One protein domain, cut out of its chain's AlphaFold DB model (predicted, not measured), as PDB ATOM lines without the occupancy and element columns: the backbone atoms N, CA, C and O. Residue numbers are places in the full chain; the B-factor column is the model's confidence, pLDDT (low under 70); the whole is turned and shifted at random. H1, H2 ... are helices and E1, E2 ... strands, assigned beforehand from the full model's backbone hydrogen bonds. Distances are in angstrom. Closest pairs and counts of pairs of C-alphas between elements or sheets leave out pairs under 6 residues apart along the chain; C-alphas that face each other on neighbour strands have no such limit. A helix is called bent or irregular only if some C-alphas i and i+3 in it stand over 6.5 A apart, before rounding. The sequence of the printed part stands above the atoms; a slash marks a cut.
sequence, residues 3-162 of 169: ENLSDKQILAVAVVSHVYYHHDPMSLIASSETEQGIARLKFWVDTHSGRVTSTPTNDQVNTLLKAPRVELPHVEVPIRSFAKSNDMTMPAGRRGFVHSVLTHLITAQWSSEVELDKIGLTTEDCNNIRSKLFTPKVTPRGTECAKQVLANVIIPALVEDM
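What this domain is: This is residues 3 to 162 of the 169 residues of an uncharacterized protein of Vibrio parahaemolyticus (UniProt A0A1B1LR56). Two small three-stranded sheets lie end to end, E2 running on into E3, and one side of them is covered by H4 and H1, which are side by side over part of their length. H6 crosses H1 and H4 on the side away from the sheets, H5 packs on H1, and the loop of residues 58 to 66 sticks out. The printed part has 160 residues, with six named helices and eight named strands in the order H1 H2 E1 E2 E3 E4 E5 E6 H3 H4 H5 E7 E8 H6; the sheets E1-E2-E6, E4-E3-E5 and E7-E8 are antiparallel, and the class is mixed. It is compact, with a radius of gyration of the C-alphas of 16.0 A and spans of 47 by 36 by 36 A.

How they stand to each other: Begin at E2, residues 38 to 41, the inner strand between E1, 33 to 35, and E6, 75 to 77; N 40 and O 33 are 2.9 A apart, N 39 and O 77 2.8 A. E2 runs on into E3, residues 44 to 46, at 7 degrees; E3 has E4, 51 to 53, and E5, 69 to 71, as neighbours, with N 44 to O 53 and N 45 to O 70 both 2.8 A. H1, residues 7 to 20, and H5, 123 to 133, are on this second sheet: two layers, helices on one face of a sheet. H1 and H5 touch, closest at C-alphas Asp 7 and Cys 126, 5.9 A. H4, residues 91 to 111, touches H1 with residues 102 to 110 alone, at a shallow tilt of 14 degrees, opposite ways; C-alphas Ala 12 and Gln 109 come closest, 5.0 A. H6, residues 146 to 160, touches H1, closest at C-alphas Ser 17 and Ala 146, 5.9 A, about perpendicular at 84 degrees. H2, residues 25 to 30, H3, 79 to 84, and H4 only graze the first sheet. H3 and H4 form a helical hairpin. In the hairpin of E7, 137 to 139, and E8, 142 to 144, N 144 and O 137 are 2.8 A apart. Every O i to N i+4 pair is within hydrogen-bond range in H1, H3, H4 and H5, but 1 of 2 in H2 and 8 of 11 in H6.

Where its parts are: Find C-alpha 7 at (47.942, -19.065, -51.435); from there H1 runs 19.7 A. H4 runs 30.5 A from C-alpha 91 at (16.618, -5.233, -37.721), H5 15.2 A, and H6 19.9 A to C-alpha 160 at (30.303, -4.268, -56.093). H6 is irregular, but only just: C-alphas 152 and 155 are 6.6 A apart.

The domain as a whole: The two C-alphas farthest apart, Leu 64 and Asp 87, are 48.7 A apart. The printed part has no cut; the links E4 to E5 and H4 to H5 are long. Look for pLDDT under 70 at residue 31, residues 55 to 67 and residues 161 to 162.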
ATOM      1  N   GLU A   3      40.509 -23.595 -57.177       82.62
ATOM      2  CA  GLU A   3      41.765 -24.202 -57.668       82.62
ATOM      3  C   GLU A   3      42.750 -23.206 -58.289       82.62
ATOM      4  O   GLU A   3      43.948 -23.453 -58.277       82.62
ATOM      5  N   ASN A   4      42.256 -22.068 -58.788       86.56
ATOM      6  CA  ASN A   4      43.078 -21.070 -59.476       86.56
ATOM      7  C   ASN A   4      43.542 -19.951 -58.532       86.56
ATOM      8  O   ASN A   4      44.124 -18.969 -58.983       86.56
ATOM      9  N   LEU A   5      43.224 -20.058 -57.240       88.44
ATOM     10  CA  LEU A   5      43.552 -19.038 -56.256       88.44
ATOM     11  C   LEU A   5      44.990 -19.199 -55.763       88.44
ATOM     12  O   LEU A   5      45.430 -20.301 -55.410       88.44
ATOM     13  N   SER A   6      45.688 -18.068 -55.676       90.75
ATOM     14  CA  SER A   6      46.980 -17.977 -54.992       90.75
ATOM     15  C   SER A   6      46.844 -18.344 -53.511       90.75
ATOM     16  O   SER A   6      45.752 -18.287 -52.941       90.75
ATOM     17  N   ASP A   7      47.952 -18.684 -52.855       89.62
ATOM     18  CA  ASP A   7      47.942 -19.065 -51.435       89.62
ATOM     19  C   ASP A   7      47.356 -17.963 -50.529       89.62
ATOM     20  O   ASP A   7      46.615 -18.257 -49.592       89.62
ATOM     21  N   LYS A   8      47.581 -16.685 -50.868       88.69
ATOM     22  CA  LYS A   8      46.989 -15.538 -50.154       88.69
ATOM     23  C   LYS A   8      45.469 -15.491 -50.310       88.69
ATOM     24  O   LYS A   8      44.742 -15.311 -49.340       88.69
ATOM     25  N   GLN A   9      44.975 -15.712 -51.525       90.44
ATOM     26  CA  GLN A   9      43.537 -15.750 -51.795       90.44
ATOM     27  C   GLN A   9      42.872 -16.963 -51.135       90.44
ATOM     28  O   GLN A   9      41.755 -16.850 -50.638       90.44
ATOM     29  N   ILE A  10      43.554 -18.109 -51.072       91.00
ATOM     30  CA  ILE A  10      43.094 -19.276 -50.306       91.00
ATOM     31  C   ILE A  10      42.939 -18.925 -48.826       91.00
ATOM     32  O   ILE A  10      41.914 -19.250 -48.224       91.00
ATOM     33  N   LEU A  11      43.916 -18.222 -48.255       90.38
ATOM     34  CA  LEU A  11      43.852 -17.769 -46.874       90.38
ATOM     35  C   LEU A  11      42.692 -16.788 -46.648       90.38
ATOM     36  O   LEU A  11      41.922 -16.964 -45.704       90.38
ATOM     37  N   ALA A  12      42.498 -15.827 -47.554       90.94
ATOM     38  CA  ALA A  12      41.366 -14.903 -47.508       90.94
ATOM     39  C   ALA A  12      40.020 -15.648 -47.541       90.94
ATOM     40  O   ALA A  12      39.136 -15.377 -46.727       90.94
ATOM     41  N   VAL A  13      39.872 -16.648 -48.421       92.50
ATOM     42  CA  VAL A  13      38.674 -17.499 -48.462       92.50
ATOM     43  C   VAL A  13      38.488 -18.256 -47.149       92.50
ATOM     44  O   VAL A  13      37.355 -18.361 -46.678       92.50
ATOM     45  N   ALA A  14      39.559 -18.766 -46.538       91.69
ATOM     46  CA  ALA A  14      39.481 -19.463 -45.258       91.69
ATOM     47  C   ALA A  14      38.988 -18.540 -44.132       91.69
ATOM     48  O   ALA A  14      38.076 -18.917 -43.391       91.69
ATOM     49  N   VAL A  15      39.535 -17.324 -44.039       91.75
ATOM     50  CA  VAL A  15      39.130 -16.324 -43.038       91.75
ATOM     51  C   VAL A  15      37.680 -15.907 -43.245       91.75
ATOM     52  O   VAL A  15      36.877 -15.976 -42.316       91.75
ATOM     53  N   VAL A  16      37.302 -15.538 -44.469       91.50
ATOM     54  CA  VAL A  16      35.928 -15.112 -44.759       91.50
ATOM     55  C   VAL A  16      34.942 -16.255 -44.534       91.50
ATOM     56  O   VAL A  16      33.882 -16.029 -43.959       91.50
ATOM     57  N   SER A  17      35.284 -17.490 -44.914       91.25
ATOM     58  CA  SER A  17      34.428 -18.655 -44.649       91.25
ATOM     59  C   SER A  17      34.237 -18.880 -43.149       91.25
ATOM     60  O   SER A  17      33.125 -19.173 -42.717       91.25
ATOM     61  N   HIS A  18      35.293 -18.704 -42.347       90.31
ATOM     62  CA  HIS A  18      35.199 -18.789 -40.891       90.31
ATOM     63  C   HIS A  18      34.235 -17.744 -40.319       90.31
ATOM     64  O   HIS A  18      33.385 -18.089 -39.502       90.31
ATOM     65  N   VAL A  19      34.326 -16.492 -40.774       89.75
ATOM     66  CA  VAL A  19      33.446 -15.412 -40.307       89.75
ATOM     67  C   VAL A  19      32.007 -15.600 -40.794       89.75
ATOM     68  O   VAL A  19      31.076 -15.455 -40.007       89.75
ATOM     69  N   TYR A  20      31.814 -15.971 -42.059       88.44
ATOM     70  CA  TYR A  20      30.495 -16.168 -42.662       88.44
ATOM     71  C   TYR A  20      29.703 -17.294 -41.986       88.44
ATOM     72  O   TYR A  20      28.511 -17.148 -41.729       88.44
ATOM     73  N   TYR A  21      30.368 -18.408 -41.662       88.44
ATOM     74  CA  TYR A  21      29.746 -19.529 -40.953       88.44
ATOM     75  C   TYR A  21      29.807 -19.398 -39.425       88.44
ATOM     76  O   TYR A  21      29.345 -20.296 -38.713       88.44
ATOM     77  N   HIS A  22      30.342 -18.294 -38.892       86.88
ATOM     78  CA  HIS A  22      30.387 -18.088 -37.453       86.88
ATOM     79  C   HIS A  22      28.969 -18.025 -36.874       86.88
ATOM     80  O   HIS A  22      28.064 -17.419 -37.443       86.88
ATOM     81  N   HIS A  23      28.769 -18.657 -35.716       82.31
ATOM     82  CA  HIS A  23      27.443 -18.781 -35.111       82.31
ATOM     83  C   HIS A  23      26.812 -17.431 -34.746       82.31
ATOM     84  O   HIS A  23      25.588 -17.316 -34.749       82.31
ATOM     85  N   ASP A  24      27.667 -16.464 -34.423       81.69
ATOM     86  CA  ASP A  24      27.351 -15.068 -34.163       81.69
ATOM     87  C   ASP A  24      28.526 -14.202 -34.655       81.69
ATOM     88  O   ASP A  24      29.490 -14.004 -33.912       81.69
ATOM     89  N   PRO A  25      28.535 -13.726 -35.909       76.12
ATOM     90  CA  PRO A  25      29.649 -12.942 -36.448       76.12
ATOM     91  C   PRO A  25      29.926 -11.651 -35.661       76.12
ATOM     92  O   PRO A  25      31.058 -11.175 -35.643       76.12
ATOM     93  N   MET A  26      28.924 -11.103 -34.964       77.00
ATOM     94  CA  MET A  26      29.079  -9.891 -34.152       77.00
ATOM     95  C   MET A  26      29.919 -10.130 -32.902       77.00
ATOM     96  O   MET A  26      30.630  -9.222 -32.464       77.00
ATOM     97  N   SER A  27      29.890 -11.346 -32.354       80.88
ATOM     98  CA  SER A  27      30.737 -11.712 -31.216       80.88
ATOM     99  C   SER A  27      32.230 -11.543 -31.517       80.88
ATOM    100  O   SER A  27      32.975 -11.175 -30.618       80.88
ATOM    101  N   LEU A  28      32.647 -11.700 -32.782       79.12
ATOM    102  CA  LEU A  28      34.033 -11.512 -33.230       79.12
ATOM    103  C   LEU A  28      34.498 -10.060 -33.089       79.12
ATOM    104  O   LEU A  28      35.658  -9.791 -32.791       79.12
ATOM    105  N   ILE A  29      33.573  -9.123 -33.300       77.69
ATOM    106  CA  ILE A  29      33.802  -7.691 -33.119       77.69
ATOM    107  C   ILE A  29      33.778  -7.350 -31.628       77.69
ATOM    108  O   ILE A  29      34.613  -6.588 -31.155       77.69
ATOM    109  N   ALA A  30      32.843  -7.920 -30.867       71.31
ATOM    110  CA  ALA A  30      32.752  -7.675 -29.428       71.31
ATOM    111  C   ALA A  30      33.991  -8.181 -28.666       71.31
ATOM    112  O   ALA A  30      34.398  -7.568 -27.685       71.31
ATOM    113  N   SER A  31      34.605  -9.271 -29.134       65.62
ATOM    114  CA  SER A  31      35.846  -9.828 -28.589       65.62
ATOM    115  C   SER A  31      37.117  -9.159 -29.122       65.62
ATOM    116  O   SER A  31      38.216  -9.602 -28.796       65.62
ATOM    117  N   SER A  32      36.989  -8.143 -29.979       72.88
ATOM    118  CA  SER A  32      38.124  -7.447 -30.585       72.88
ATOM    119  C   SER A  32      38.626  -6.295 -29.718       72.88
ATOM    120  O   SER A  32      37.888  -5.724 -28.913       72.88
ATOM    121  N   GLU A  33      39.887  -5.916 -29.913       74.25
ATOM    122  CA  GLU A  33      40.403  -4.677 -29.335       74.25
ATOM    123  C   GLU A  33      39.750  -3.499 -30.052       74.25
ATOM    124  O   GLU A  33      39.855  -3.365 -31.274       74.25
ATOM    125  N   THR A  34      39.050  -2.658 -29.290       77.62
ATOM    126  CA  THR A  34      38.362  -1.488 -29.833       77.62
ATOM    127  C   THR A  34      39.035  -0.211 -29.362       77.62
ATOM    128  O   THR A  34      39.079   0.092 -28.172       77.62
ATOM    129  N   GLU A  35      39.544   0.565 -30.314       78.62
ATOM    130  CA  GLU A  35      40.160   1.862 -30.054       78.62
ATOM    131  C   GLU A  35      39.503   2.908 -30.956       78.62
ATOM    132  O   GLU A  35      39.405   2.739 -32.169       78.62
ATOM    133  N   GLN A  36      38.967   3.974 -30.354       83.25
ATOM    134  CA  GLN A  36      38.355   5.111 -31.065       83.25
ATOM    135  C   GLN A  36      37.235   4.751 -32.073       83.25
ATOM    136  O   GLN A  36      36.848   5.571 -32.908       83.25
ATOM    137  N   GLY A  37      36.629   3.565 -31.955       84.75
ATOM    138  CA  GLY A  37      35.586   3.090 -32.869       84.75
ATOM    139  C   GLY A  37      36.099   2.286 -34.068       84.75
ATOM    140  O   GLY A  37      35.341   2.094 -35.023       84.75
ATOM    141  N   ILE A  38      37.348   1.825 -34.010       89.19
ATOM    142  CA  ILE A  38      37.945   0.827 -34.898       89.19
ATOM    143  C   ILE A  38      38.086  -0.475 -34.104       89.19
ATOM    144  O   ILE A  38      38.557  -0.455 -32.970       89.19
ATOM    145  N   ALA A  39      37.650  -1.588 -34.686       89.12
ATOM    146  CA  ALA A  39      37.799  -2.933 -34.144       89.12
ATOM    147  C   ALA A  39      38.982  -3.634 -34.813       89.12
ATOM    148  O   ALA A  39      39.005  -3.742 -36.038       89.12
ATOM    149  N   ARG A  40      39.941  -4.136 -34.031       88.12
ATOM    150  CA  ARG A  40      41.066  -4.939 -34.533       88.12
ATOM    151  C   ARG A  40      40.727  -6.421 -34.453       88.12
ATOM    152  O   ARG A  40      40.849  -7.041 -33.395       88.12
ATOM    153  N   LEU A  41      40.279  -6.988 -35.571       87.75
ATOM    154  CA  LEU A  41      39.957  -8.410 -35.663       87.75
ATOM    155  C   LEU A  41      41.244  -9.230 -35.788       87.75
ATOM    156  O   LEU A  41      42.029  -9.025 -36.717       87.75
ATOM    157  N   LYS A  42      41.431 -10.171 -34.860       87.69
ATOM    158  CA  LYS A  42      42.576 -11.085 -34.824       87.69
ATOM    159  C   LYS A  42      42.144 -12.476 -35.266       87.69
ATOM    160  O   LYS A  42      41.113 -12.985 -34.820       87.69
ATOM    161  N   PHE A  43      42.938 -13.082 -36.140       89.12
ATOM    162  CA  PHE A  43      42.705 -14.428 -36.647       89.12
ATOM    163  C   PHE A  43      43.975 -15.257 -36.511       89.12
ATOM    164  O   PHE A  43      45.080 -14.745 -36.660       89.12
ATOM    165  N   TRP A  44      43.805 -16.552 -36.286       89.06
ATOM    166  CA  TRP A  44      44.890 -17.523 -36.246       89.06
ATOM    167  C   TRP A  44      44.579 -18.674 -37.187       89.06
ATOM    168  O   TRP A  44      43.422 -19.076 -37.314       89.06
ATOM    169  N   VAL A  45      45.614 -19.224 -37.808       88.56
ATOM    170  CA  VAL A  45      45.546 -20.443 -38.609       88.56
ATOM    171  C   VAL A  45      46.231 -21.553 -37.854       88.56
ATOM    172  O   VAL A  45      47.410 -21.451 -37.538       88.56
ATOM    173  N   ASP A  46      45.507 -22.634 -37.614       86.56
ATOM    174  CA  ASP A  46      46.080 -23.878 -37.132       86.56
ATOM    175  C   ASP A  46      46.754 -24.617 -38.298       86.56
ATOM    176  O   ASP A  46      46.074 -25.094 -39.204       86.56
ATOM    177  N   THR A  47      48.086 -24.669 -38.308       80.62
ATOM    178  CA  THR A  47      48.906 -25.220 -39.402       80.62
ATOM    179  C   THR A  47      48.676 -26.717 -39.599       80.62
ATOM    180  O   THR A  47      48.659 -27.217 -40.724       80.62
ATOM    181  N   HIS A  48      48.375 -27.439 -38.516       78.69
ATOM    182  CA  HIS A  48      48.087 -28.868 -38.573       78.69
ATOM    183  C   HIS A  48      46.699 -29.166 -39.160       78.69
ATOM    184  O   HIS A  48      46.540 -30.049 -40.006       78.69
ATOM    185  N   SER A  49      45.671 -28.441 -38.721       78.25
ATOM    186  CA  SER A  49      44.285 -28.701 -39.130       78.25
ATOM    187  C   SER A  49      43.798 -27.844 -40.300       78.25
ATOM    188  O   SER A  49      42.731 -28.135 -40.848       78.25
ATOM    189  N   GLY A  50      44.544 -26.804 -40.678       79.56
ATOM    190  CA  GLY A  50      44.172 -25.807 -41.684       79.56
ATOM    191  C   GLY A  50      42.991 -24.922 -41.272       79.56
ATOM    192  O   GLY A  50      42.349 -24.317 -42.132       79.56
ATOM    193  N   ARG A  51      42.629 -24.891 -39.980       84.50
ATOM    194  CA  ARG A  51      41.442 -24.177 -39.483       84.50
ATOM    195  C   ARG A  51      41.775 -22.755 -39.061       84.50
ATOM    196  O   ARG A  51      42.729 -22.538 -38.322       84.50
ATOM    197  N   VAL A  52      40.916 -21.817 -39.452       88.38
ATOM    198  CA  VAL A  52      40.948 -20.439 -38.948       88.38
ATOM    199  C   VAL A  52      40.155 -20.339 -37.643       88.38
ATOM    200  O   VAL A  52      39.078 -20.929 -37.523       88.38
ATOM    201  N   THR A  53      40.682 -19.594 -36.673       85.75
ATOM    202  CA  THR A  53      40.025 -19.281 -35.396       85.75
ATOM    203  C   THR A  53      40.186 -17.806 -35.041       85.75
ATOM    204  O   THR A  53      41.164 -17.185 -35.440       85.75
ATOM    205  N   SER A  54      39.271 -17.270 -34.238       79.38
ATOM    206  CA  SER A  54      39.257 -15.877 -33.764       79.38
ATOM    207  C   SER A  54      39.395 -15.729 -32.242       79.38
ATOM    208  O   SER A  54      39.375 -14.617 -31.721       79.38
ATOM    209  N   THR A  55      39.509 -16.839 -31.508       67.75
ATOM    210  CA  THR A  55      39.657 -16.831 -30.051       67.75
ATOM    211  C   THR A  55      41.132 -16.913 -29.647       67.75
ATOM    212  O   THR A  55      41.839 -17.800 -30.139       67.75
ATOM    213  N   PRO A  56      41.605 -16.046 -28.727       54.41
ATOM    214  CA  PRO A  56      42.925 -16.206 -28.131       54.41
ATOM    215  C   PRO A  56      42.964 -17.510 -27.321       54.41
ATOM    216  O   PRO A  56      41.968 -17.925 -26.720       54.41
ATOM    217  N   THR A  57      44.101 -18.201 -27.334       53.03
ATOM    218  CA  THR A  57      44.284 -19.444 -26.577       53.03
ATOM    219  C   THR A  57      44.186 -19.197 -25.074       53.03
ATOM    220  O   THR A  57      44.823 -18.295 -24.544       53.03
ATOM    221  N   ASN A  58      43.460 -20.067 -24.365       49.34
ATOM    222  CA  ASN A  58      43.794 -20.352 -22.974       49.34
ATOM    223  C   ASN A  58      45.182 -21.010 -22.985       49.34
ATOM    224  O   ASN A  58      45.321 -22.128 -23.485       49.34
ATOM    225  N   ASP A  59      46.189 -20.337 -22.433       47.12
ATOM    226  CA  ASP A  59      47.594 -20.782 -22.394       47.12
ATOM    227  C   ASP A  59      47.815 -22.163 -21.742       47.12
ATOM    228  O   ASP A  59      48.892 -22.746 -21.843       47.12
ATOM    229  N   GLN A  60      46.794 -22.742 -21.106       45.09
ATOM    230  CA  GLN A  60      46.899 -23.994 -20.357       45.09
ATOM    231  C   GLN A  60      46.994 -25.275 -21.210       45.09
ATOM    232  O   GLN A  60      47.288 -26.328 -20.653       45.09
ATOM    233  N   VAL A  61      46.778 -25.231 -22.533       46.81
ATOM    234  CA  VAL A  61      46.800 -26.448 -23.389       46.81
ATOM    235  C   VAL A  61      48.096 -26.593 -24.210       46.81
ATOM    236  O   VAL A  61      48.332 -27.636 -24.815       46.81
ATOM    237  N   ASN A  62      48.983 -25.591 -24.214       45.31
ATOM    238  CA  ASN A  62      50.098 -25.507 -25.174       45.31
ATOM    239  C   ASN A  62      51.463 -26.036 -24.691       45.31
ATOM    240  O   ASN A  62      52.464 -25.855 -25.378       45.31
ATOM    241  N   THR A  63      51.554 -26.724 -23.554       48.09
ATOM    242  CA  THR A  63      52.860 -27.131 -22.998       48.09
ATOM    243  C   THR A  63      53.528 -28.334 -23.683       48.09
ATOM    244  O   THR A  63      54.666 -28.641 -23.343       48.09
ATOM    245  N   LEU A  64      52.881 -29.024 -24.636       45.34
ATOM    246  CA  LEU A  64      53.400 -30.295 -25.188       45.34
ATOM    247  C   LEU A  64      53.587 -30.356 -26.714       45.34
ATOM    248  O   LEU A  64      54.190 -31.308 -27.204       45.34
ATOM    249  N   LEU A  65      53.128 -29.367 -27.481       48.03
ATOM    250  CA  LEU A  65      53.262 -29.343 -28.942       48.03
ATOM    251  C   LEU A  65      53.740 -27.953 -29.372       48.03
ATOM    252  O   LEU A  65      53.200 -26.957 -28.897       48.03
ATOM    253  N   LYS A  66      54.753 -27.879 -30.257       51.78
ATOM    254  CA  LYS A  66      55.152 -26.634 -30.947       51.78
ATOM    255  C   LYS A  66      53.881 -25.905 -31.365       51.78
ATOM    256  O   LYS A  66      53.076 -26.531 -32.048       51.78
ATOM    257  N   ALA A  67      53.712 -24.652 -30.934       55.94
ATOM    258  CA  ALA A  67      52.473 -23.900 -31.110       55.94
ATOM    259  C   ALA A  67      51.999 -24.019 -32.571       55.94
ATOM    260  O   ALA A  67      52.606 -23.415 -33.456       55.94
ATOM    261  N   PRO A  68      50.960 -24.826 -32.854       74.12
ATOM    262  CA  PRO A  68      50.599 -25.201 -34.217       74.12
ATOM    263  C   PRO A  68      49.754 -24.104 -34.863       74.12
ATOM    264  O   PRO A  68      48.891 -24.393 -35.680       74.12
ATOM    265  N   ARG A  69      49.908 -22.851 -34.420       80.56
ATOM    266  CA  ARG A  69      49.047 -21.736 -34.795       80.56
ATOM    267  C   ARG A  69      49.867 -20.519 -35.164       80.56
ATOM    268  O   ARG A  69      50.686 -20.060 -34.376       80.56
ATOM    269  N   VAL A  70      49.584 -19.995 -36.346       86.81
ATOM    270  CA  VAL A  70      50.157 -18.761 -36.875       86.81
ATOM    271  C   VAL A  70      49.124 -17.652 -36.749       86.81
ATOM    272  O   VAL A  70      47.982 -17.821 -37.174       86.81
ATOM    273  N   GLU A  71      49.514 -16.527 -36.160       87.12
ATOM    274  CA  GLU A  71      48.689 -15.321 -36.136       87.12
ATOM    275  C   GLU A  71      48.704 -14.640 -37.507       87.12
ATOM    276  O   GLU A  71      49.757 -14.457 -38.120       87.12
ATOM    277  N   LEU A  72      47.521 -14.280 -37.995       87.94
ATOM    278  CA  LEU A  72      47.361 -13.525 -39.229       87.94
ATOM    279  C   LEU A  72      47.410 -12.020 -38.948       87.94
ATOM    280  O   LEU A  72      47.030 -11.590 -37.854       87.94
ATOM    281  N   PRO A  73      47.790 -11.201 -39.945       85.69
ATOM    282  CA  PRO A  73      47.702  -9.753 -39.834       85.69
ATOM    283  C   PRO A  73      46.308  -9.302 -39.400       85.69
ATOM    284  O   PRO A  73      45.287  -9.815 -39.873       85.69
ATOM    285  N   HIS A  74      46.276  -8.343 -38.478       87.44
ATOM    286  CA  HIS A  74      45.025  -7.821 -37.944       87.44
ATOM    287  C   HIS A  74      44.266  -7.076 -39.034       87.44
ATOM    288  O   HIS A  74      44.857  -6.357 -39.838       87.44
ATOM    289  N   VAL A  75      42.943  -7.216 -39.024       87.88
ATOM    290  CA  VAL A  75      42.075  -6.403 -39.878       87.88
ATOM    291  C   VAL A  75      41.426  -5.329 -39.030       87.88
ATOM    292  O   VAL A  75      40.688  -5.628 -38.089       87.88
ATOM    293  N   GLU A  76      41.701  -4.078 -39.375       90.06
ATOM    294  CA  GLU A  76      41.084  -2.918 -38.748       90.06
ATOM    295  C   GLU A  76      39.734  -2.632 -39.402       90.06
ATOM    296  O   GLU A  76      39.660  -2.324 -40.584       90.06
ATOM    297  N   VAL A  77      38.654  -2.723 -38.630       90.06
ATOM    298  CA  VAL A  77      37.288  -2.518 -39.114       90.06
ATOM    299  C   VAL A  77      36.722  -1.231 -38.507       90.06
ATOM    300  O   VAL A  77      36.602  -1.147 -37.281       90.06
ATOM    301  N   PRO A  78      36.309  -0.227 -39.303       90.62
ATOM    302  CA  PRO A  78      35.810   1.053 -38.795       90.62
ATOM    303  C   PRO A  78      34.347   0.958 -38.317       90.62
ATOM    304  O   PRO A  78      33.434   1.580 -38.867       90.62
ATOM    305  N   ILE A  79      34.116   0.188 -37.251       91.06
ATOM    306  CA  ILE A  79      32.785  -0.165 -36.736       91.06
ATOM    307  C   ILE A  79      31.926   1.052 -36.386       91.06
ATOM    308  O   ILE A  79      30.723   1.047 -36.631       91.06
ATOM    309  N   ARG A  80      32.513   2.139 -35.875       88.88
ATOM    310  CA  ARG A  80      31.749   3.354 -35.558       88.88
ATOM    311  C   ARG A  80      31.232   4.044 -36.816       88.88
ATOM    312  O   ARG A  80      30.141   4.607 -36.782       88.88
ATOM    313  N   SER A  81      32.004   4.020 -37.901       90.25
ATOM    314  CA  SER A  81      31.579   4.583 -39.185       90.25
ATOM    315  C   SER A  81      30.411   3.774 -39.746       90.25
ATOM    316  O   SER A  81      29.348   4.327 -40.018       90.25
ATOM    317  N   PHE A  82      30.549   2.445 -39.781       91.31
ATOM    318  CA  PHE A  82      29.486   1.554 -40.248       91.31
ATOM    319  C   PHE A  82      28.214   1.669 -39.408       91.31
ATOM    320  O   PHE A  82      27.120   1.715 -39.964       91.31
ATOM    321  N   ALA A  83      28.339   1.775 -38.084       87.19
ATOM    322  CA  ALA A  83      27.194   1.938 -37.195       87.19
ATOM    323  C   ALA A  83      26.480   3.288 -37.378       87.19
ATOM    324  O   ALA A  83      25.280   3.361 -37.157       87.19
ATOM    325  N   LYS A  84      27.184   4.354 -37.786       88.94
ATOM    326  CA  LYS A  84      26.564   5.657 -38.092       88.94
ATOM    327  C   LYS A  84      25.814   5.654 -39.422       88.94
ATOM    328  O   LYS A  84      24.823   6.363 -39.553       88.94
ATOM    329  N   SER A  85      26.286   4.874 -40.390       88.62
ATOM    330  CA  SER A  85      25.666   4.751 -41.714       88.62
ATOM    331  C   SER A  85      24.450   3.817 -41.736       88.62
ATOM    332  O   SER A  85      23.801   3.694 -42.769       88.62
ATOM    333  N   ASN A  86      24.140   3.153 -40.620       87.94
ATOM    334  CA  ASN A  86      23.051   2.189 -40.505       87.94
ATOM    335  C   ASN A  86      22.133   2.538 -39.327       87.94
ATOM    336  O   ASN A  86      22.594   2.925 -38.256       87.94
ATOM    337  N   ASP A  87      20.824   2.327 -39.480       87.44
ATOM    338  CA  ASP A  87      19.893   2.432 -38.353       87.44
ATOM    339  C   ASP A  87      19.983   1.186 -37.456       87.44
ATOM    340  O   ASP A  87      19.299   0.177 -37.652       87.44
ATOM    341  N   MET A  88      20.840   1.265 -36.440       86.69
ATOM    342  CA  MET A  88      21.097   0.170 -35.500       86.69
ATOM    343  C   MET A  88      19.899  -0.170 -34.597       86.69
ATOM    344  O   MET A  88      19.904  -1.215 -33.931       86.69
ATOM    345  N   THR A  89      18.861   0.671 -34.566       87.38
ATOM    346  CA  THR A  89      17.635   0.394 -33.804       87.38
ATOM    347  C   THR A  89      16.740  -0.618 -34.522       87.38
ATOM    348  O   THR A  89      16.033  -1.385 -33.869       87.38
ATOM    349  N   MET A  90      16.859  -0.709 -35.851       87.31
ATOM    350  CA  MET A  90      16.018  -1.545 -36.699       87.31
ATOM    351  C   MET A  90      16.731  -2.837 -37.136       87.31
ATOM    352  O   MET A  90      17.920  -2.817 -37.467       87.31
ATOM    353  N   PRO A  91      16.023  -3.982 -37.242       85.12
ATOM    354  CA  PRO A  91      16.618  -5.233 -37.721       85.12
ATOM    355  C   PRO A  91      17.277  -5.120 -39.103       85.12
ATOM    356  O   PRO A  91      18.276  -5.784 -39.366       85.12
ATOM    357  N   ALA A  92      16.729  -4.282 -39.989       85.12
ATOM    358  CA  ALA A  92      17.292  -4.046 -41.315       85.12
ATOM    359  C   ALA A  92      18.646  -3.324 -41.256       85.12
ATOM    360  O   ALA A  92      19.591  -3.782 -41.892       85.12
ATOM    361  N   GLY A  93      18.776  -2.265 -40.449       83.62
ATOM    362  CA  GLY A  93      20.051  -1.560 -40.300       83.62
ATOM    363  C   GLY A  93      21.106  -2.404 -39.584       83.62
ATOM    364  O   GLY A  93      22.266  -2.386 -39.979       83.62
ATOM    365  N   ARG A  94      20.716  -3.265 -38.633       84.88
ATOM    366  CA  ARG A  94      21.642  -4.257 -38.046       84.88
ATOM    367  C   ARG A  94      22.188  -5.240 -39.085       84.88
ATOM    368  O   ARG A  94      23.371  -5.567 -39.044       84.88
ATOM    369  N   ARG A  95      21.357  -5.696 -40.031       85.06
ATOM    370  CA  ARG A  95      21.823  -6.528 -41.156       85.06
ATOM    371  C   ARG A  95      22.750  -5.752 -42.090       85.06
ATOM    372  O   ARG A  95      23.773  -6.298 -42.485       85.06
ATOM    373  N   GLY A  96      22.423  -4.494 -42.391       86.31
ATOM    374  CA  GLY A  96      23.281  -3.603 -43.178       86.31
ATOM    375  C   GLY A  96      24.657  -3.400 -42.541       86.31
ATOM    376  O   GLY A  96      25.670  -3.528 -43.218       86.31
ATOM    377  N   PHE A  97      24.712  -3.221 -41.220       87.56
ATOM    378  CA  PHE A  97      25.964  -3.142 -40.470       87.56
ATOM    379  C   PHE A  97      26.822  -4.407 -40.616       87.56
ATOM    380  O   PHE A  97      28.004  -4.314 -40.945       87.56
ATOM    381  N   VAL A  98      26.233  -5.590 -40.400       84.88
ATOM    382  CA  VAL A  98      26.943  -6.875 -40.546       84.88
ATOM    383  C   VAL A  98      27.462  -7.042 -41.972       84.88
ATOM    384  O   VAL A  98      28.599  -7.469 -42.161       84.88
ATOM    385  N   HIS A  99      26.657  -6.662 -42.965       87.12
ATOM    386  CA  HIS A  99      27.067  -6.673 -44.364       87.12
ATOM    387  C   HIS A  99      28.276  -5.759 -44.603       87.12
ATOM    388  O   HIS A  99      29.277  -6.225 -45.129       87.12
ATOM    389  N   SER A 100      28.246  -4.503 -44.138       89.69
ATOM    390  CA  SER A 100      29.389  -3.581 -44.261       89.69
ATOM    391  C   SER A 100      30.668  -4.132 -43.625       89.69
ATOM    392  O   SER A 100      31.744  -3.999 -44.202       89.69
ATOM    393  N   VAL A 101      30.565  -4.782 -42.460       88.94
ATOM    394  CA  VAL A 101      31.718  -5.430 -41.814       88.94
ATOM    395  C   VAL A 101      32.257  -6.582 -42.663       88.94
ATOM    396  O   VAL A 101      33.466  -6.665 -42.868       88.94
ATOM    397  N   LEU A 102      31.380  -7.459 -43.160       87.69
ATOM    398  CA  LEU A 102      31.770  -8.593 -44.000       87.69
ATOM    399  C   LEU A 102      32.436  -8.129 -45.294       87.69
ATOM    400  O   LEU A 102      33.509  -8.626 -45.623       87.69
ATOM    401  N   THR A 103      31.845  -7.162 -45.992       90.25
ATOM    402  CA  THR A 103      32.406  -6.599 -47.223       90.25
ATOM    403  C   THR A 103      33.782  -5.989 -46.969       90.25
ATOM    404  O   THR A 103      34.738  -6.310 -47.669       90.25
ATOM    405  N   HIS A 104      33.927  -5.191 -45.907       90.75
ATOM    406  CA  HIS A 104      35.218  -4.608 -45.551       90.75
ATOM    407  C   HIS A 104      36.275  -5.679 -45.254       90.75
ATOM    408  O   HIS A 104      37.399  -5.594 -45.745       90.75
ATOM    409  N   LEU A 105      35.906  -6.713 -44.492       89.25
ATOM    410  CA  LEU A 105      36.787  -7.839 -44.200       89.25
ATOM    411  C   LEU A 105      37.200  -8.575 -45.481       89.25
ATOM    412  O   LEU A 105      38.371  -8.912 -45.623       89.25
ATOM    413  N   ILE A 106      36.263  -8.816 -46.401       90.88
ATOM    414  CA  ILE A 106      36.531  -9.463 -47.690       90.88
ATOM    415  C   ILE A 106      37.562  -8.658 -48.473       90.88
ATOM    416  O   ILE A 106      38.588  -9.210 -48.866       90.88
ATOM    417  N   THR A 107      37.328  -7.360 -48.649       89.31
ATOM    418  CA  THR A 107      38.221  -6.484 -49.409       89.31
ATOM    419  C   THR A 107      39.601  -6.404 -48.758       89.31
ATOM    420  O   THR A 107      40.610  -6.557 -49.448       89.31
ATOM    421  N   ALA A 108      39.668  -6.251 -47.432       88.38
ATOM    422  CA  ALA A 108      40.929  -6.193 -46.695       88.38
ATOM    423  C   ALA A 108      41.721  -7.505 -46.788       88.38
ATOM    424  O   ALA A 108      42.914  -7.488 -47.074       88.38
ATOM    425  N   GLN A 109      41.063  -8.652 -46.596       88.56
ATOM    426  CA  GLN A 109      41.711  -9.965 -46.670       88.56
ATOM    427  C   GLN A 109      42.163 -10.299 -48.094       88.56
ATOM    428  O   GLN A 109      43.244 -10.849 -48.288       88.56
ATOM    429  N   TRP A 110      41.360  -9.952 -49.101       87.38
ATOM    430  CA  TRP A 110      41.668 -10.248 -50.498       87.38
ATOM    431  C   TRP A 110      42.807  -9.391 -51.059       87.38
ATOM    432  O   TRP A 110      43.595  -9.874 -51.868       87.38
ATOM    433  N   SER A 111      42.888  -8.128 -50.635       81.88
ATOM    434  CA  SER A 111      43.926  -7.181 -51.066       81.88
ATOM    435  C   SER A 111      45.197  -7.227 -50.216       81.88
ATOM    436  O   SER A 111      46.158  -6.525 -50.522       81.88
ATOM    437  N   SER A 112      45.227  -8.041 -49.157       78.19
ATOM    438  CA  SER A 112      46.339  -8.048 -48.214       78.19
ATOM    439  C   SER A 112      47.634  -8.557 -48.851       78.19
ATOM    440  O   SER A 112      47.747  -9.711 -49.280       78.19
ATOM    441  N   GLU A 113      48.662  -7.709 -48.850       73.81
ATOM    442  CA  GLU A 113      50.023  -8.088 -49.225       73.81
ATOM    443  C   GLU A 113      50.731  -8.787 -48.056       73.81
ATOM    444  O   GLU A 113      51.708  -8.299 -47.501       73.81
ATOM    445  N   VAL A 114      50.240  -9.964 -47.667       77.31
ATOM    446  CA  VAL A 114      50.902 -10.774 -46.633       77.31
ATOM    447  C   VAL A 114      52.025 -11.590 -47.259       77.31
ATOM    448  O   VAL A 114      51.799 -12.329 -48.219       77.31
ATOM    449  N   GLU A 115      53.232 -11.481 -46.720       83.81
ATOM    450  CA  GLU A 115      54.311 -12.438 -46.972       83.81
ATOM    451  C   GLU A 115      54.120 -13.635 -46.030       83.81
ATOM    452  O   GLU A 115      54.347 -13.543 -44.824       83.81
ATOM    453  N   LEU A 116      53.587 -14.734 -46.577       84.75
ATOM    454  CA  LEU A 116      53.142 -15.900 -45.802       84.75
ATOM    455  C   LEU A 116      54.299 -16.570 -45.046       84.75
ATOM    456  O   LEU A 116      54.143 -16.971 -43.896       84.75
ATOM    457  N   ASP A 117      55.476 -16.603 -45.659       84.56
ATOM    458  CA  ASP A 117      56.719 -17.098 -45.078       84.56
ATOM    459  C   ASP A 117      57.162 -16.273 -43.861       84.56
ATOM    460  O   ASP A 117      57.564 -16.847 -42.848       84.56
ATOM    461  N   LYS A 118      57.013 -14.941 -43.904       85.38
ATOM    462  CA  LYS A 118      57.354 -14.053 -42.777       85.38
ATOM    463  C   LYS A 118      56.471 -14.263 -41.552       85.38
ATOM    464  O   LYS A 118      56.943 -14.067 -40.434       85.38
ATOM    465  N   ILE A 119      55.213 -14.657 -41.745       84.06
ATOM    466  CA  ILE A 119      54.311 -14.995 -40.634       84.06
ATOM    467  C   ILE A 119      54.418 -16.468 -40.218       84.06
ATOM    468  O   ILE A 119      53.799 -16.869 -39.240       84.06
ATOM    469  N   GLY A 120      55.240 -17.273 -40.899       84.88
ATOM    470  CA  GLY A 120      55.483 -18.672 -40.546       84.88
ATOM    471  C   GLY A 120      54.511 -19.672 -41.175       84.88
ATOM    472  O   GLY A 120      54.421 -20.797 -40.691       84.88
ATOM    473  N   LEU A 121      53.797 -19.289 -42.240       87.31
ATOM    474  CA  LEU A 121      53.026 -20.210 -43.078       87.31
ATOM    475  C   LEU A 121      53.869 -20.681 -44.263       87.31
ATOM    476  O   LEU A 121      54.315 -19.892 -45.096       87.31
ATOM    477  N   THR A 122      54.055 -21.992 -44.357       88.25
ATOM    478  CA  THR A 122      54.744 -22.636 -45.476       88.25
ATOM    479  C   THR A 122      53.777 -22.961 -46.617       88.25
ATOM    480  O   THR A 122      52.558 -23.017 -46.442       88.25
ATOM    481  N   THR A 123      54.312 -23.260 -47.803       86.12
ATOM    482  CA  THR A 123      53.510 -23.763 -48.931       86.12
ATOM    483  C   THR A 123      52.759 -25.055 -48.582       86.12
ATOM    484  O   THR A 123      51.654 -25.281 -49.076       86.12
ATOM    485  N   GLU A 124      53.322 -25.905 -47.719       87.75
ATOM    486  CA  GLU A 124      52.658 -27.127 -47.251       87.75
ATOM    487  C   GLU A 124      51.428 -26.801 -46.394       87.75
ATOM    488  O   GLU A 124      50.356 -27.369 -46.622       87.75
ATOM    489  N   ASP A 125      51.534 -25.814 -45.501       89.00
ATOM    490  CA  ASP A 125      50.402 -25.332 -44.701       89.00
ATOM    491  C   ASP A 125      49.292 -24.780 -45.603       89.00
ATOM    492  O   ASP A 125      48.115 -25.109 -45.436       89.00
ATOM    493  N   CYS A 126      49.654 -24.000 -46.626       88.06
ATOM    494  CA  CYS A 126      48.701 -23.481 -47.606       88.06
ATOM    495  C   CYS A 126      48.019 -24.597 -48.405       88.06
ATOM    496  O   CYS A 126      46.807 -24.542 -48.634       88.06
ATOM    497  N   ASN A 127      48.756 -25.644 -48.782       88.81
ATOM    498  CA  ASN A 127      48.188 -26.823 -49.431       88.81
ATOM    499  C   ASN A 127      47.238 -27.592 -48.506       88.81
ATOM    500  O   ASN A 127      46.179 -28.041 -48.954       88.81
ATOM    501  N   ASN A 128      47.562 -27.691 -47.216       88.31
ATOM    502  CA  ASN A 128      46.677 -28.281 -46.222       88.31
ATOM    503  C   ASN A 128      45.371 -27.478 -46.109       88.31
ATOM    504  O   ASN A 128      44.296 -28.046 -46.304       88.31
ATOM    505  N   ILE A 129      45.444 -26.156 -45.915       90.06
ATOM    506  CA  ILE A 129      44.267 -25.263 -45.882       90.06
ATOM    507  C   ILE A 129      43.430 -25.437 -47.150       90.06
ATOM    508  O   ILE A 129      42.224 -25.682 -47.078       90.06
ATOM    509  N   ARG A 130      44.075 -25.381 -48.321       90.31
ATOM    510  CA  ARG A 130      43.441 -25.570 -49.629       90.31
ATOM    511  C   ARG A 130      42.665 -26.891 -49.677       90.31
ATOM    512  O   ARG A 130      41.482 -26.884 -50.014       90.31
ATOM    513  N   SER A 131      43.278 -28.005 -49.269       89.00
ATOM    514  CA  SER A 131      42.618 -29.321 -49.230       89.00
ATOM    515  C   SER A 131      41.363 -29.339 -48.341       89.00
ATOM    516  O   SER A 131      40.348 -29.948 -48.693       89.00
ATOM    517  N   LYS A 132      41.390 -28.620 -47.210       86.81
ATOM    518  CA  LYS A 132      40.244 -28.514 -46.299       86.81
ATOM    519  C   LYS A 132      39.119 -27.685 -46.893       86.81
ATOM    520  O   LYS A 132      37.969 -28.096 -46.790       86.81
ATOM    521  N   LEU A 133      39.428 -26.572 -47.557       89.12
ATOM    522  CA  LEU A 133      38.418 -25.735 -48.214       89.12
ATOM    523  C   LEU A 133      37.698 -26.464 -49.357       89.12
ATOM    524  O   LEU A 133      36.533 -26.173 -49.630       89.12
ATOM    525  N   PHE A 134      38.361 -27.425 -50.007       88.25
ATOM    526  CA  PHE A 134      37.728 -28.270 -51.020       88.25
ATOM    527  C   PHE A 134      36.713 -29.261 -50.459       88.25
ATOM    528  O   PHE A 134      35.866 -29.742 -51.209       88.25
ATOM    529  N   THR A 135      36.776 -29.558 -49.162       88.31
ATOM    530  CA  THR A 135      35.932 -30.573 -48.538       88.31
ATOM    531  C   THR A 135      34.758 -29.899 -47.822       88.31
ATOM    532  O   THR A 135      34.973 -29.227 -46.811       88.31
ATOM    533  N   PRO A 136      33.506 -30.069 -48.290       88.50
ATOM    534  CA  PRO A 136      32.343 -29.544 -47.585       88.50
ATOM    535  C   PRO A 136      32.232 -30.155 -46.189       88.50
ATOM    536  O   PRO A 136      32.436 -31.356 -46.005       88.50
ATOM    537  N   LYS A 137      31.863 -29.340 -45.202       88.44
ATOM    538  CA  LYS A 137      31.729 -29.781 -43.815       88.44
ATOM    539  C   LYS A 137      30.263 -29.774 -43.409       88.44
ATOM    540  O   LYS A 137      29.623 -28.727 -43.361       88.44
ATOM    541  N   VAL A 138      29.729 -30.954 -43.106       88.00
ATOM    542  CA  VAL A 138      28.354 -31.099 -42.619       88.00
ATOM    543  C   VAL A 138      28.309 -30.724 -41.143       88.00
ATOM    544  O   VAL A 138      29.066 -31.253 -40.330       88.00
ATOM    545  N   THR A 139      27.416 -29.804 -40.794       84.00
ATOM    546  CA  THR A 139      27.162 -29.373 -39.418       84.00
ATOM    547  C   THR A 139      25.667 -29.465 -39.109       84.00
ATOM    548  O   THR A 139      24.854 -29.517 -40.034       84.00
ATOM    549  N   PRO A 140      25.258 -29.410 -37.828       84.12
ATOM    550  CA  PRO A 140      23.840 -29.357 -37.464       84.12
ATOM    551  C   PRO A 140      23.073 -28.167 -38.067       84.12
ATOM    552  O   PRO A 140      21.849 -28.192 -38.111       84.12
ATOM    553  N   ARG A 141      23.776 -27.118 -38.520       78.44
ATOM    554  CA  ARG A 141      23.190 -25.911 -39.126       78.44
ATOM    555  C   ARG A 141      23.164 -25.953 -40.657       78.44
ATOM    556  O   ARG A 141      22.690 -25.008 -41.278       78.44
ATOM    557  N   GLY A 142      23.673 -27.028 -41.256       86.62
ATOM    558  CA  GLY A 142      23.801 -27.192 -42.699       86.62
ATOM    559  C   GLY A 142      25.239 -27.461 -43.133       86.62
ATOM    560  O   GLY A 142      26.121 -27.760 -42.324       86.62
ATOM    561  N   THR A 143      25.469 -27.371 -44.438       88.12
ATOM    562  CA  THR A 143      26.767 -27.660 -45.050       88.12
ATOM    563  C   THR A 143      27.572 -26.379 -45.218       88.12
ATOM    564  O   THR A 143      27.174 -25.474 -45.949       88.12
ATOM    565  N   GLU A 144      28.731 -26.321 -44.572       90.88
ATOM    566  CA  GLU A 144      29.721 -25.266 -44.769       90.88
ATOM    567  C   GLU A 144      30.534 -25.590 -46.033       90.88
ATOM    568  O   GLU A 144      31.161 -26.649 -46.125       90.88
ATOM    569  N   CYS A 145      30.510 -24.704 -47.030       91.31
ATOM    570  CA  CYS A 145      31.161 -24.912 -48.319       91.31
ATOM    571  C   CYS A 145      31.897 -23.647 -48.771       91.31
ATOM    572  O   CYS A 145      31.292 -22.697 -49.271       91.31
ATOM    573  N   ALA A 146      33.227 -23.653 -48.663       90.94
ATOM    574  CA  ALA A 146      34.063 -22.509 -49.035       90.94
ATOM    575  C   ALA A 146      33.910 -22.112 -50.515       90.94
ATOM    576  O   ALA A 146      33.961 -20.933 -50.856       90.94
ATOM    577  N   LYS A 147      33.640 -23.080 -51.404       91.62
ATOM    578  CA  LYS A 147      33.352 -22.806 -52.822       91.62
ATOM    579  C   LYS A 147      32.081 -21.966 -53.003       91.62
ATOM    580  O   LYS A 147      32.052 -21.110 -53.883       91.62
ATOM    581  N   GLN A 148      31.051 -22.193 -52.183       90.81
ATOM    582  CA  GLN A 148      29.824 -21.391 -52.210       90.81
ATOM    583  C   GLN A 148      30.055 -19.996 -51.630       90.81
ATOM    584  O   GLN A 148      29.579 -19.029 -52.214       90.81
ATOM    585  N   VAL A 149      30.826 -19.877 -50.543       91.06
ATOM    586  CA  VAL A 149      31.221 -18.570 -49.985       91.06
ATOM    587  C   VAL A 149      31.993 -17.756 -51.023       91.06
ATOM    588  O   VAL A 149      31.675 -16.594 -51.256       91.06
ATOM    589  N   LEU A 150      32.955 -18.374 -51.715       91.69
ATOM    590  CA  LEU A 150      33.703 -17.713 -52.781       91.69
ATOM    591  C   LEU A 150      32.776 -17.180 -53.886       91.69
ATOM    592  O   LEU A 150      32.866 -16.010 -54.246       91.69
ATOM    593  N   ALA A 151      31.889 -18.027 -54.411       90.38
ATOM    594  CA  ALA A 151      31.050 -17.687 -55.558       90.38
ATOM    595  C   ALA A 151      29.927 -16.691 -55.231       90.38
ATOM    596  O   ALA A 151      29.634 -15.823 -56.046       90.38
ATOM    597  N   ASN A 152      29.306 -16.819 -54.057       89.06
ATOM    598  CA  ASN A 152      28.065 -16.112 -53.733       89.06
ATOM    599  C   ASN A 152      28.255 -14.959 -52.743       89.06
ATOM    600  O   ASN A 152      27.318 -14.197 -52.536       89.06
ATOM    601  N   VAL A 153      29.423 -14.853 -52.103       89.69
ATOM    602  CA  VAL A 153      29.692 -13.830 -51.082       89.69
ATOM    603  C   VAL A 153      30.931 -13.025 -51.452       89.69
ATOM    604  O   VAL A 153      30.837 -11.820 -51.650       89.69
ATOM    605  N   ILE A 154      32.082 -13.686 -51.604       91.25
ATOM    606  CA  ILE A 154      33.364 -12.999 -51.826       91.25
ATOM    607  C   ILE A 154      33.392 -12.304 -53.185       91.25
ATOM    608  O   ILE A 154      33.637 -11.107 -53.248       91.25
ATOM    609  N   ILE A 155      33.143 -13.033 -54.277       90.44
ATOM    610  CA  ILE A 155      33.226 -12.457 -55.625       90.44
ATOM    611  C   ILE A 155      32.226 -11.306 -55.819       90.44
ATOM    612  O   ILE A 155      32.661 -10.258 -56.289       90.44
ATOM    613  N   PRO A 156      30.937 -11.437 -55.443       88.31
ATOM    614  CA  PRO A 156      29.998 -10.321 -55.533       88.31
ATOM    615  C   PRO A 156      30.459  -9.091 -54.749       88.31
ATOM    616  O   PRO A 156      30.486  -8.006 -55.317       88.31
ATOM    617  N   ALA A 157      30.916  -9.266 -53.502       87.38
ATOM    618  CA  ALA A 157      31.421  -8.162 -52.685       87.38
ATOM    619  C   ALA A 157      32.613  -7.451 -53.345       87.38
ATOM    620  O   ALA A 157      32.658  -6.226 -53.380       87.38
ATOM    621  N   LEU A 158      33.548  -8.207 -53.929       86.50
ATOM    622  CA  LEU A 158      34.689  -7.633 -54.644       86.50
ATOM    623  C   LEU A 158      34.277  -6.896 -55.924       86.50
ATOM    624  O   LEU A 158      34.934  -5.933 -56.293       86.50
ATOM    625  N   VAL A 159      33.222  -7.338 -56.617       84.56
ATOM    626  CA  VAL A 159      32.731  -6.690 -57.845       84.56
ATOM    627  C   VAL A 159      31.935  -5.422 -57.542       84.56
ATOM    628  O   VAL A 159      32.094  -4.436 -58.258       84.56
ATOM    629  N   GLU A 160      31.103  -5.430 -56.502       72.69
ATOM    630  CA  GLU A 160      30.303  -4.268 -56.093       72.69
ATOM    631  C   GLU A 160      31.166  -3.123 -55.538       72.69
ATOM    632  O   GLU A 160      30.864  -1.960 -55.799       72.69
ATOM    633  N   ASP A 161      32.270  -3.442 -54.853       61.38
ATOM    634  CA  ASP A 161      33.223  -2.460 -54.311       61.38
ATOM    635  C   ASP A 161      34.375  -2.104 -55.272       61.38
ATOM    636  O   ASP A 161      35.239  -1.289 -54.930       61.38
ATOM    637  N   MET A 162      34.427  -2.676 -56.485       46.28
ATOM    638  CA  MET A 162      35.424  -2.251 -57.471       46.28
ATOM    639  C   MET A 162      35.139  -0.798 -57.884       46.28
ATOM    640  O   MET A 162      34.050  -0.508 -58.390       46.28
TER     641      MET A 162